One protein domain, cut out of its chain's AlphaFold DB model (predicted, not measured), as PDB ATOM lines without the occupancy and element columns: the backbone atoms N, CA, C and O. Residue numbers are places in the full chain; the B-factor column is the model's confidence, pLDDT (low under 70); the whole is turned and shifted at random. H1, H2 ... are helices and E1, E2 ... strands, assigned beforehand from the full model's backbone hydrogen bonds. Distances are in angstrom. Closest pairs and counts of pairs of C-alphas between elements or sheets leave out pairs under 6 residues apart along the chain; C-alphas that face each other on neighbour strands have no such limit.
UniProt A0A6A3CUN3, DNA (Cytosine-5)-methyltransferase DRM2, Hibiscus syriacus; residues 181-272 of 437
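AT A GLANCE: This is residues 181 to 272 of the 437 residues of the protein "DNA (Cytosine-5)-methyltransferase DRM2" of Hibiscus syriacus (UniProt A0A6A3CUN3). With little regular structure, the domain is a small three-stranded sheet with one helix beside it, amid long loops, notably residues 181 to 217. The 92 printed residues run E1, H1, E2, E3, mixed in class, with 25 residues in named elements; the antiparallel sheet's order is E1, E3, E2. It is compact, radius of gyration of the C-alphas 13.5 A, spans 33 by 32 by 19 A.

HOW THE PARTS SIT: E1, residues 218 to 222, is antiparallel to E3, residues 256 to 261; N 219 and O 260 are within hydrogen-bond range, 2.8 A. H1, residues 227 to 236, only grazes the sheet with residues 229 to 234; every O i to N i+4 pair is within hydrogen-bond range. E2, residues 243 to 246, and E3 form a hairpin, antiparallel neighbours; N 243 to O 259 is 2.7 A. E1, H1 and E2 make a split strand-helix-strand unit, E3 between its same-way strands, with a right-handed crossover.

IN THESE COORDINATES: E1 starts at C-alpha 218 (-3.312, -17.149, 97.223) and spans 14.0 A, H1 14.5 A, E2 10.1 A; E3, 16.5 A, ends at C-alpha 261 (-6.396, -15.177, 99.487).

THE WHOLE: The farthest C-alphas, Asp 181 and Ile 272, are 39.8 A apart. The printed part has no cut; pLDDT is under 70 in 33 residues, among them 194 to 204.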
ATOM      1  N   ASP A 181     -19.128   3.738  85.141       46.09
ATOM      2  CA  ASP A 181     -19.702   2.369  85.212       46.09
ATOM      3  C   ASP A 181     -18.745   1.177  84.992       46.09
ATOM      4  O   ASP A 181     -19.141   0.027  85.190       46.09
ATOM      5  N   HIS A 182     -17.470   1.385  84.626       49.81
ATOM      6  CA  HIS A 182     -16.570   0.264  84.269       49.81
ATOM      7  C   HIS A 182     -15.141   0.326  84.837       49.81
ATOM      8  O   HIS A 182     -14.286  -0.467  84.430       49.81
ATOM      9  N   VAL A 183     -14.844   1.227  85.778       45.41
ATOM     10  CA  VAL A 183     -13.507   1.328  86.390       45.41
ATOM     11  C   VAL A 183     -13.528   0.715  87.788       45.41
ATOM     12  O   VAL A 183     -14.315   1.106  88.642       45.41
ATOM     13  N   VAL A 184     -12.641  -0.252  88.045       56.69
ATOM     14  CA  VAL A 184     -12.467  -0.843  89.381       56.69
ATOM     15  C   VAL A 184     -12.119   0.281  90.351       56.69
ATOM     16  O   VAL A 184     -11.094   0.941  90.175       56.69
ATOM     17  N   HIS A 185     -12.942   0.483  91.386       63.56
ATOM     18  CA  HIS A 185     -12.665   1.439  92.459       63.56
ATOM     19  C   HIS A 185     -11.428   1.000  93.255       63.56
ATOM     20  O   HIS A 185     -11.506   0.326  94.284       63.56
ATOM     21  N   LEU A 186     -10.258   1.371  92.745       71.88
ATOM     22  CA  LEU A 186      -8.981   1.175  93.407       71.88
ATOM     23  C   LEU A 186      -8.891   2.127  94.601       71.88
ATOM     24  O   LEU A 186      -9.203   3.311  94.467       71.88
ATOM     25  N   PRO A 187      -8.434   1.654  95.770       69.88
ATOM     26  CA  PRO A 187      -8.233   2.541  96.901       69.88
ATOM     27  C   PRO A 187      -7.163   3.586  96.558       69.88
ATOM     28  O   PRO A 187      -6.103   3.250  96.021       69.88
ATOM     29  N   ASN A 188      -7.399   4.845  96.948       66.25
ATOM     30  CA  ASN A 188      -6.439   5.950  96.783       66.25
ATOM     31  C   ASN A 188      -5.056   5.613  97.372       66.25
ATOM     32  O   ASN A 188      -4.025   6.085  96.892       66.25
ATOM     33  N   LEU A 189      -5.036   4.763  98.405       72.25
ATOM     34  CA  LEU A 189      -3.834   4.232  99.026       72.25
ATOM     35  C   LEU A 189      -3.822   2.696  98.925       72.25
ATOM     36  O   LEU A 189      -4.500   2.008  99.679       72.25
ATOM     37  N   MET A 190      -3.034   2.150  97.995       75.00
ATOM     38  CA  MET A 190      -2.886   0.701  97.786       75.00
ATOM     39  C   MET A 190      -1.911   0.077  98.796       75.00
ATOM     40  O   MET A 190      -0.785  -0.283  98.453       75.00
ATOM     41  N   ILE A 191      -2.322   0.022 100.059       74.69
ATOM     42  CA  ILE A 191      -1.555  -0.556 101.180       74.69
ATOM     43  C   ILE A 191      -2.122  -1.903 101.651       74.69
ATOM     44  O   ILE A 191      -1.721  -2.404 102.698       74.69
ATOM     45  N   GLY A 192      -3.063  -2.482 100.904       76.69
ATOM     46  CA  GLY A 192      -3.715  -3.730 101.285       76.69
ATOM     47  C   GLY A 192      -4.388  -3.675 102.659       76.69
ATOM     48  O   GLY A 192      -5.002  -2.668 103.016       76.69
ATOM     49  N   PHE A 193      -4.260  -4.760 103.423       72.38
ATOM     50  CA  PHE A 193      -4.742  -4.894 104.802       72.38
ATOM     51  C   PHE A 193      -3.733  -4.382 105.847       72.38
ATOM     52  O   PHE A 193      -4.021  -4.419 107.045       72.38
ATOM     53  N   GLY A 194      -2.584  -3.869 105.400       66.62
ATOM     54  CA  GLY A 194      -1.552  -3.264 106.234       66.62
ATOM     55  C   GLY A 194      -0.173  -3.354 105.579       66.62
ATOM     56  O   GLY A 194       0.210  -4.381 105.031       66.62
ATOM     57  N   VAL A 195       0.607  -2.276 105.672       60.59
ATOM     58  CA  VAL A 195       2.014  -2.233 105.244       60.59
ATOM     59  C   VAL A 195       2.889  -1.984 106.476       60.59
ATOM     60  O   VAL A 195       2.511  -1.148 107.300       60.59
ATOM     61  N   PRO A 196       4.088  -2.591 106.578       55.44
ATOM     62  CA  PRO A 196       4.996  -2.441 107.721       55.44
ATOM     63  C   PRO A 196       5.253  -1.001 108.191       55.44
ATOM     64  O   PRO A 196       5.355  -0.738 109.381       55.44
ATOM     65  N   ILE A 197       5.334  -0.053 107.252       52.91
ATOM     66  CA  ILE A 197       5.656   1.360 107.507       52.91
ATOM     67  C   ILE A 197       4.458   2.123 108.109       52.91
ATOM     68  O   ILE A 197       4.629   3.155 108.754       52.91
ATOM     69  N   LYS A 198       3.231   1.626 107.909       52.81
ATOM     70  CA  LYS A 198       1.978   2.219 108.402       52.81
ATOM     71  C   LYS A 198       1.166   1.152 109.143       52.81
ATOM     72  O   LYS A 198       0.024   0.871 108.792       52.81
ATOM     73  N   SER A 199       1.758   0.570 110.183       50.09
ATOM     74  CA  SER A 199       1.173  -0.489 111.025       50.09
ATOM     75  C   SER A 199      -0.127  -0.107 111.749       50.09
ATOM     76  O   SER A 199      -0.764  -0.955 112.363       50.09
ATOM     77  N   ASN A 200      -0.544   1.159 111.693       47.28
ATOM     78  CA  ASN A 200      -1.639   1.682 112.513       47.28
ATOM     79  C   ASN A 200      -3.023   1.510 111.853       47.28
ATOM     80  O   ASN A 200      -4.014   2.010 112.376       47.28
ATOM     81  N   GLN A 201      -3.099   0.837 110.700       53.91
ATOM     82  CA  GLN A 201      -4.333   0.603 109.943       53.91
ATOM     83  C   GLN A 201      -4.492  -0.886 109.604       53.91
ATOM     84  O   GLN A 201      -4.591  -1.256 108.437       53.91
ATOM     85  N   ILE A 202      -4.497  -1.757 110.618       55.19
ATOM     86  CA  ILE A 202      -4.900  -3.156 110.415       55.19
ATOM     87  C   ILE A 202      -6.392  -3.148 110.095       55.19
ATOM     88  O   ILE A 202      -7.233  -2.896 110.962       55.19
ATOM     89  N   THR A 203      -6.724  -3.388 108.832       61.28
ATOM     90  CA  THR A 203      -8.123  -3.499 108.424       61.28
ATOM     91  C   THR A 203      -8.619  -4.877 108.840       61.28
ATOM     92  O   THR A 203      -8.116  -5.887 108.358       61.28
ATOM     93  N   GLN A 204      -9.603  -4.928 109.741       61.44
ATOM     94  CA  GLN A 204     -10.301  -6.175 110.046       61.44
ATOM     95  C   GLN A 204     -10.999  -6.680 108.784       61.44
ATOM     96  O   GLN A 204     -11.678  -5.925 108.083       61.44
ATOM     97  N   ARG A 205     -10.820  -7.965 108.497       78.62
ATOM     98  CA  ARG A 205     -11.410  -8.629 107.343       78.62
ATOM     99  C   ARG A 205     -12.250  -9.800 107.816       78.62
ATOM    100  O   ARG A 205     -11.744 -10.696 108.484       78.62
ATOM    101  N   THR A 206     -13.498  -9.825 107.375       79.56
ATOM    102  CA  THR A 206     -14.377 -10.980 107.544       79.56
ATOM    103  C   THR A 206     -14.295 -11.856 106.301       79.56
ATOM    104  O   THR A 206     -14.412 -11.366 105.178       79.56
ATOM    105  N   LEU A 207     -14.066 -13.151 106.505       86.25
ATOM    106  CA  LEU A 207     -14.069 -14.163 105.456       86.25
ATOM    107  C   LEU A 207     -15.438 -14.855 105.377       86.25
ATOM    108  O   LEU A 207     -16.035 -15.116 106.424       86.25
ATOM    109  N   PRO A 208     -15.923 -15.196 104.173       86.50
ATOM    110  CA  PRO A 208     -17.044 -16.118 104.004       86.50
ATOM    111  C   PRO A 208     -16.717 -17.483 104.608       86.50
ATOM    112  O   PRO A 208     -15.569 -17.919 104.553       86.50
ATOM    113  N   LYS A 209     -17.721 -18.161 105.177       85.25
ATOM    114  CA  LYS A 209     -17.533 -19.422 105.919       85.25
ATOM    115  C   LYS A 209     -16.803 -20.485 105.098       85.25
ATOM    116  O   LYS A 209     -15.908 -21.133 105.626       85.25
ATOM    117  N   ASP A 210     -17.134 -20.580 103.814       85.38
ATOM    118  CA  ASP A 210     -16.583 -21.582 102.897       85.38
ATOM    119  C   ASP A 210     -15.124 -21.304 102.507       85.38
ATOM    120  O   ASP A 210     -14.417 -22.201 102.062       85.38
ATOM    121  N   ALA A 211     -14.652 -20.068 102.703       85.81
ATOM    122  CA  ALA A 211     -13.271 -19.675 102.443       85.81
ATOM    123  C   ALA A 211     -12.376 -19.781 103.689       85.81
ATOM    124  O   ALA A 211     -11.168 -19.568 103.583       85.81
ATOM    125  N   ILE A 212     -12.932 -20.039 104.880       86.94
ATOM    126  CA  ILE A 212     -12.162 -20.057 106.129       86.94
ATOM    127  C   ILE A 212     -11.437 -21.390 106.287       86.94
ATOM    128  O   ILE A 212     -12.044 -22.455 106.299       86.94
ATOM    129  N   GLY A 213     -10.137 -21.299 106.556       85.25
ATOM    130  CA  GLY A 213      -9.321 -22.456 106.890       85.25
ATOM    131  C   GLY A 213      -8.758 -23.160 105.656       85.25
ATOM    132  O   GLY A 213      -8.700 -22.576 104.576       85.25
ATOM    133  N   PRO A 214      -8.242 -24.383 105.829       83.00
ATOM    134  CA  PRO A 214      -7.589 -25.110 104.753       83.00
ATOM    135  C   PRO A 214      -8.593 -25.634 103.699       83.00
ATOM    136  O   PRO A 214      -9.705 -26.010 104.066       83.00
ATOM    137  N   PRO A 215      -8.180 -25.751 102.421       87.06
ATOM    138  CA  PRO A 215      -6.866 -25.370 101.906       87.06
ATOM    139  C   PRO A 215      -6.701 -23.847 101.833       87.06
ATOM    140  O   PRO A 215      -7.610 -23.105 101.463       87.06
ATOM    141  N   TYR A 216      -5.504 -23.378 102.190       86.62
ATOM    142  CA  TYR A 216      -5.158 -21.981 101.986       86.62
ATOM    143  C   TYR A 216      -4.866 -21.728 100.508       86.62
ATOM    144  O   TYR A 216      -4.170 -22.519  99.869       86.62
ATOM    145  N   PHE A 217      -5.362 -20.612  99.986       85.00
ATOM    146  CA  PHE A 217      -5.155 -20.186  98.608       85.00
ATOM    147  C   PHE A 217      -4.627 -18.756  98.550       85.00
ATOM    148  O   PHE A 217      -4.898 -17.934  99.430       85.00
ATOM    149  N   TYR A 218      -3.873 -18.465  97.491       84.69
ATOM    150  CA  TYR A 218      -3.312 -17.149  97.223       84.69
ATOM    151  C   TYR A 218      -3.245 -16.908  95.716       84.69
ATOM    152  O   TYR A 218      -2.509 -17.579  95.001       84.69
ATOM    153  N   TYR A 219      -4.020 -15.942  95.242       82.94
ATOM    154  CA  TYR A 219      -4.139 -15.587  93.835       82.94
ATOM    155  C   TYR A 219      -3.700 -14.140  93.614       82.94
ATOM    156  O   TYR A 219      -4.028 -13.265  94.413       82.94
ATOM    157  N   LYS A 220      -2.976 -13.871  92.524       83.12
ATOM    158  CA  LYS A 220      -2.391 -12.561  92.200       83.12
ATOM    159  C   LYS A 220      -2.824 -12.123  90.807       83.12
ATOM    160  O   LYS A 220      -2.666 -12.871  89.852       83.12
ATOM    161  N   ASN A 221      -3.256 -10.870  90.669       80.44
ATOM    162  CA  ASN A 221      -3.545 -10.263  89.368       80.44
ATOM    163  C   ASN A 221      -3.123  -8.781  89.306       80.44
ATOM    164  O   ASN A 221      -2.770  -8.161  90.316       80.44
ATOM    165  N   MET A 222      -3.124  -8.190  88.108       73.69
ATOM    166  CA  MET A 222      -2.946  -6.751  87.926       73.69
ATOM    167  C   MET A 222      -4.093  -5.970  88.559       73.69
ATOM    168  O   MET A 222      -5.261  -6.241  88.306       73.69
ATOM    169  N   ALA A 223      -3.754  -4.939  89.336       76.94
ATOM    170  CA  ALA A 223      -4.764  -4.124  90.004       76.94
ATOM    171  C   ALA A 223      -5.678  -3.376  89.014       76.94
ATOM    172  O   ALA A 223      -6.863  -3.227  89.275       76.94
ATOM    173  N   LEU A 224      -5.129  -2.963  87.866       72.75
ATOM    174  CA  LEU A 224      -5.835  -2.248  86.793       72.75
ATOM    175  C   LEU A 224      -6.587  -3.177  85.818       72.75
ATOM    176  O   LEU A 224      -6.917  -2.750  84.716       72.75
ATOM    177  N   ALA A 225      -6.816  -4.449  86.162       73.81
ATOM    178  CA  ALA A 225      -7.657  -5.314  85.333       73.81
ATOM    179  C   ALA A 225      -9.095  -4.762  85.234       73.81
ATOM    180  O   ALA A 225      -9.547  -4.049  86.131       73.81
ATOM    181  N   LEU A 226      -9.810  -5.100  84.153       69.69
ATOM    182  CA  LEU A 226     -11.208  -4.698  83.956       69.69
ATOM    183  C   LEU A 226     -12.098  -5.159  85.124       69.69
ATOM    184  O   LEU A 226     -11.834  -6.197  85.736       69.69
ATOM    185  N   VAL A 227     -13.181  -4.421  85.396       72.12
ATOM    186  CA  VAL A 227     -14.148  -4.760  86.459       72.12
ATOM    187  C   VAL A 227     -14.676  -6.180  86.293       72.12
ATOM    188  O   VAL A 227     -14.634  -6.952  87.247       72.12
ATOM    189  N   ASP A 228     -15.054  -6.564  85.076       73.81
ATOM    190  CA  ASP A 228     -15.597  -7.897  84.786       73.81
ATOM    191  C   ASP A 228     -14.611  -9.024  85.102       73.81
ATOM    192  O   ASP A 228     -15.012 -10.110  85.520       73.81
ATOM    193  N   VAL A 229     -13.308  -8.761  84.961       75.94
ATOM    194  CA  VAL A 229     -12.254  -9.728  85.282       75.94
ATOM    195  C   VAL A 229     -12.190  -9.951  86.792       75.94
ATOM    196  O   VAL A 229     -12.146 -11.095  87.241       75.94
ATOM    197  N   TRP A 230     -12.239  -8.881  87.589       81.38
ATOM    198  CA  TRP A 230     -12.275  -9.000  89.046       81.38
ATOM    199  C   TRP A 230     -13.576  -9.623  89.543       81.38
ATOM    200  O   TRP A 230     -13.523 -10.528  90.370       81.38
ATOM    201  N   THR A 231     -14.723  -9.207  89.011       79.06
ATOM    202  CA  THR A 231     -16.032  -9.789  89.342       79.06
ATOM    203  C   THR A 231     -16.072 -11.279  89.002       79.06
ATOM    204  O   THR A 231     -16.527 -12.092  89.806       79.06
ATOM    205  N   GLY A 232     -15.521 -11.659  87.845       83.00
ATOM    206  CA  GLY A 232     -15.350 -13.053  87.454       83.00
ATOM    207  C   GLY A 232     -14.471 -13.823  88.436       83.00
ATOM    208  O   GLY A 232     -14.862 -14.898  88.882       83.00
ATOM    209  N   MET A 233     -13.313 -13.280  88.821       81.25
ATOM    210  CA  MET A 233     -12.415 -13.921  89.792       81.25
ATOM    211  C   MET A 233     -13.057 -14.070  91.171       81.25
ATOM    212  O   MET A 233     -12.938 -15.132  91.776       81.25
ATOM    213  N   LEU A 234     -13.772 -13.049  91.647       84.62
ATOM    214  CA  LEU A 234     -14.455 -13.077  92.940       84.62
ATOM    215  C   LEU A 234     -15.493 -14.190  93.004       84.62
ATOM    216  O   LEU A 234     -15.458 -14.988  93.937       84.62
ATOM    217  N   ARG A 235     -16.302 -14.330  91.950       84.69
ATOM    218  CA  ARG A 235     -17.315 -15.385  91.856       84.69
ATOM    219  C   ARG A 235     -16.731 -16.796  91.995       84.69
ATOM    220  O   ARG A 235     -17.391 -17.676  92.530       84.69
ATOM    221  N   HIS A 236     -15.510 -17.027  91.506       85.44
ATOM    222  CA  HIS A 236     -14.850 -18.338  91.598       85.44
ATOM    223  C   HIS A 236     -14.013 -18.507  92.871       85.44
ATOM    224  O   HIS A 236     -13.684 -19.630  93.239       85.44
ATOM    225  N   LEU A 237     -13.667 -17.411  93.546       87.19
ATOM    226  CA  LEU A 237     -12.836 -17.398  94.750       87.19
ATOM    227  C   LEU A 237     -13.651 -16.966  95.973       87.19
ATOM    228  O   LEU A 237     -13.195 -16.162  96.788       87.19
ATOM    229  N   TYR A 238     -14.855 -17.528  96.101       87.19
ATOM    230  CA  TYR A 238     -15.727 -17.399  97.274       87.19
ATOM    231  C   TYR A 238     -16.078 -15.952  97.645       87.19
ATOM    232  O   TYR A 238     -16.215 -15.646  98.824       87.19
ATOM    233  N   ASP A 239     -16.144 -15.044  96.671       87.56
ATOM    234  CA  ASP A 239     -16.401 -13.609  96.869       87.56
ATOM    235  C   ASP A 239     -15.444 -12.943  97.870       87.56
ATOM    236  O   ASP A 239     -15.752 -11.963  98.559       87.56
ATOM    237  N   VAL A 240     -14.226 -13.476  97.949       87.12
ATOM    238  CA  VAL A 240     -13.179 -12.950  98.808       87.12
ATOM    239  C   VAL A 240     -12.672 -11.610  98.278       87.12
ATOM    240  O   VAL A 240     -11.984 -11.549  97.265       87.12
ATOM    241  N   LYS A 241     -12.921 -10.527  99.024       85.44
ATOM    242  CA  LYS A 241     -12.448  -9.182  98.665       85.44
ATOM    243  C   LYS A 241     -10.931  -9.159  98.380       85.44
ATOM    244  O   LYS A 241     -10.160  -9.614  99.232       85.44
ATOM    245  N   PRO A 242     -10.493  -8.578  97.245       85.81
ATOM    246  CA  PRO A 242      -9.085  -8.518  96.892       85.81
ATOM    247  C   PRO A 242      -8.339  -7.487  97.743       85.81
ATOM    248  O   PRO A 242      -8.844  -6.405  98.060       85.81
ATOM    249  N   GLU A 243      -7.097  -7.811  98.065       85.81
ATOM    250  CA  GLU A 243      -6.124  -6.940  98.697       85.81
ATOM    251  C   GLU A 243      -5.307  -6.205  97.631       85.81
ATOM    252  O   GLU A 243      -4.498  -6.801  96.924       85.81
ATOM    253  N   PHE A 244      -5.499  -4.895  97.503       84.62
ATOM    254  CA  PHE A 244      -4.773  -4.080  96.532       84.62
ATOM    255  C   PHE A 244      -3.521  -3.453  97.147       84.62
ATOM    256  O   PHE A 244      -3.614  -2.598  98.031       84.62
ATOM    257  N   ILE A 245      -2.350  -3.833  96.633       77.69
ATOM    258  CA  ILE A 245      -1.045  -3.403  97.141       77.69
ATOM    259  C   ILE A 245      -0.203  -2.798  96.017       77.69
ATOM    260  O   ILE A 245      -0.121  -3.328  94.904       77.69
ATOM    261  N   ASP A 246       0.456  -1.685  96.322       73.75
ATOM    262  CA  ASP A 246       1.523  -1.109  95.514       73.75
ATOM    263  C   ASP A 246       2.885  -1.504  96.095       73.75
ATOM    264  O   ASP A 246       3.197  -1.242  97.257       73.75
ATOM    265  N   SER A 247       3.719  -2.135  95.271       71.75
ATOM    266  CA  SER A 247       5.022  -2.650  95.705       71.75
ATOM    267  C   SER A 247       6.004  -1.551  96.122       71.75
ATOM    268  O   SER A 247       6.983  -1.865  96.794       71.75
ATOM    269  N   LYS A 248       5.714  -0.271  95.832       69.12
ATOM    270  CA  LYS A 248       6.530   0.877  96.274       69.12
ATOM    271  C   LYS A 248       6.727   0.964  97.792       69.12
ATOM    272  O   LYS A 248       7.606   1.667  98.272       69.12
ATOM    273  N   TYR A 249       5.841   0.322  98.554       67.06
ATOM    274  CA  TYR A 249       5.900   0.315 100.012       67.06
ATOM    275  C   TYR A 249       6.854  -0.741 100.583       67.06
ATOM    276  O   TYR A 249       7.155  -0.706 101.774       67.06
ATOM    277  N   PHE A 250       7.304  -1.668  99.741       64.19
ATOM    278  CA  PHE A 250       8.223  -2.746 100.095       64.19
ATOM    279  C   PHE A 250       9.562  -2.597  99.354       64.19
ATOM    280  O   PHE A 250      10.602  -2.945  99.904       64.19
ATOM    281  N   TYR A 251       9.540  -2.032  98.139       60.72
ATOM    282  CA  TYR A 251      10.683  -1.913  97.230       60.72
ATOM    283  C   TYR A 251      10.679  -0.568  96.483       60.72
ATOM    284  O   TYR A 251       9.638   0.069  96.365       60.72
ATOM    285  N   ASP A 252      11.802  -0.184  95.866       53.56
ATOM    286  CA  ASP A 252      11.946   1.023  95.017       53.56
ATOM    287  C   ASP A 252      11.201   0.915  93.651       53.56
ATOM    288  O   ASP A 252      11.560   1.575  92.675       53.56
ATOM    289  N   ALA A 253      10.160   0.077  93.535       53.91
ATOM    290  CA  ALA A 253       9.442  -0.191  92.284       53.91
ATOM    291  C   ALA A 253       7.911  -0.166  92.453       53.91
ATOM    292  O   ALA A 253       7.333  -0.904  93.251       53.91
ATOM    293  N   THR A 254       7.224   0.633  91.631       58.41
ATOM    294  CA  THR A 254       5.759   0.797  91.651       58.41
ATOM    295  C   THR A 254       5.029  -0.317  90.900       58.41
ATOM    296  O   THR A 254       4.667  -0.151  89.736       58.41
ATOM    297  N   ARG A 255       4.794  -1.465  91.539       65.25
ATOM    298  CA  ARG A 255       3.979  -2.561  90.976       65.25
ATOM    299  C   ARG A 255       2.641  -2.645  91.699       65.25
ATOM    300  O   ARG A 255       2.573  -3.151  92.815       65.25
ATOM    301  N   LYS A 256       1.578  -2.195  91.030       74.62
ATOM    302  CA  LYS A 256       0.190  -2.285  91.502       74.62
ATOM    303  C   LYS A 256      -0.384  -3.678  91.219       74.62
ATOM    304  O   LYS A 256      -0.454  -4.097  90.055       74.62
ATOM    305  N   ARG A 257      -0.771  -4.410  92.261       78.81
ATOM    306  CA  ARG A 257      -1.350  -5.763  92.174       78.81
ATOM    307  C   ARG A 257      -2.542  -5.903  93.118       78.81
ATOM    308  O   ARG A 257      -2.626  -5.180  94.107       78.81
ATOM    309  N   GLY A 258      -3.458  -6.799  92.774       82.44
ATOM    310  CA  GLY A 258      -4.520  -7.261  93.659       82.44
ATOM    311  C   GLY A 258      -4.284  -8.721  94.030       82.44
ATOM    312  O   GLY A 258      -3.864  -9.505  93.173       82.44
ATOM    313  N   TYR A 259      -4.549  -9.073  95.285       84.50
ATOM    314  CA  TYR A 259      -4.356 -10.415  95.819       84.50
ATOM    315  C   TYR A 259      -5.654 -10.953  96.421       84.50
ATOM    316  O   TYR A 259      -6.265 -10.292  97.252       84.50
ATOM    317  N   ILE A 260      -6.084 -12.149  96.032       87.88
ATOM    318  CA  ILE A 260      -7.255 -12.824  96.608       87.88
ATOM    319  C   ILE A 260      -6.743 -14.055  97.344       87.88
ATOM    320  O   ILE A 260      -6.140 -14.937  96.744       87.88
ATOM    321  N   HIS A 261      -6.941 -14.106  98.654       89.19
ATOM    322  CA  HIS A 261      -6.396 -15.177  99.487       89.19
ATOM    323  C   HIS A 261      -7.208 -15.341 100.758       89.19
ATOM    324  O   HIS A 261      -7.741 -14.351 101.245       89.19
ATOM    325  N   ASN A 262      -7.246 -16.520 101.365       89.44
ATOM    326  CA  ASN A 262      -7.856 -16.745 102.684       89.44
ATOM    327  C   ASN A 262      -6.836 -16.802 103.837       89.44
ATOM    328  O   ASN A 262      -7.157 -17.248 104.939       89.44
ATOM    329  N   LEU A 263      -5.603 -16.346 103.593       86.88
ATOM    330  CA  LEU A 263      -4.561 -16.317 104.621       86.88
ATOM    331  C   LEU A 263      -4.944 -15.417 105.812       86.88
ATOM    332  O   LEU A 263      -5.518 -14.342 105.602       86.88
ATOM    333  N   PRO A 264      -4.579 -15.810 107.048       83.44
ATOM    334  CA  PRO A 264      -4.708 -14.952 108.217       83.44
ATOM    335  C   PRO A 264      -3.894 -13.668 108.044       83.44
ATOM    336  O   PRO A 264      -2.724 -13.708 107.674       83.44
ATOM    337  N   ILE A 265      -4.512 -12.530 108.354       77.81
ATOM    338  CA  ILE A 265      -3.866 -11.209 108.281       77.81
ATOM    339  C   ILE A 265      -3.267 -10.749 109.621       77.81
ATOM    340  O   ILE A 265      -2.590  -9.727 109.691       77.81
ATOM    341  N   GLY A 266      -3.528 -11.488 110.703       71.81
ATOM    342  CA  GLY A 266      -2.936 -11.223 112.012       71.81
ATOM    343  C   GLY A 266      -1.467 -11.648 112.058       71.81
ATOM    344  O   GLY A 266      -1.107 -12.677 111.496       71.81
ATOM    345  N   ASN A 267      -0.636 -10.880 112.770       67.31
ATOM    346  CA  ASN A 267       0.788 -11.168 113.001       67.31
ATOM    347  C   ASN A 267       1.654 -11.259 111.728       67.31
ATOM    348  O   ASN A 267       2.642 -11.992 111.704       67.31
ATOM    349  N   ILE A 268       1.321 -10.498 110.679       68.19
ATOM    350  CA  ILE A 268       2.211 -10.336 109.521       68.19
ATOM    351  C   ILE A 268       3.440  -9.537 109.967       68.19
ATOM    352  O   ILE A 268       3.322  -8.381 110.373       68.19
ATOM    353  N   PHE A 269       4.624 -10.138 109.866       63.44
ATOM    354  CA  PHE A 269       5.898  -9.450 110.059       63.44
ATOM    355  C   PHE A 269       6.635  -9.313 108.719       63.44
ATOM    356  O   PHE A 269       6.491 -10.166 107.840       63.44
ATOM    357  N   PRO A 270       7.424  -8.243 108.523       61.38
ATOM    358  CA  PRO A 270       8.189  -8.069 107.296       61.38
ATOM    359  C   PRO A 270       9.278  -9.142 107.211       61.38
ATOM    360  O   PRO A 270      10.063  -9.291 108.141       61.38
ATOM    361  N   LEU A 271       9.391  -9.834 106.076       61.06
ATOM    362  CA  LEU A 271      10.464 -10.808 105.823       61.06
ATOM    363  C   LEU A 271      11.839 -10.161 105.531       61.06
ATOM    364  O   LEU A 271      12.733 -10.840 105.048       61.06
ATOM    365  N   ILE A 272      12.022  -8.855 105.773       55.56
ATOM    366  CA  ILE A 272      13.080  -8.038 105.150       55.56
ATOM    367  C   ILE A 272      14.494  -8.605 105.396       55.56
ATOM    368  O   ILE A 272      15.095  -8.380 106.444       55.56
TER     369      ILE A 272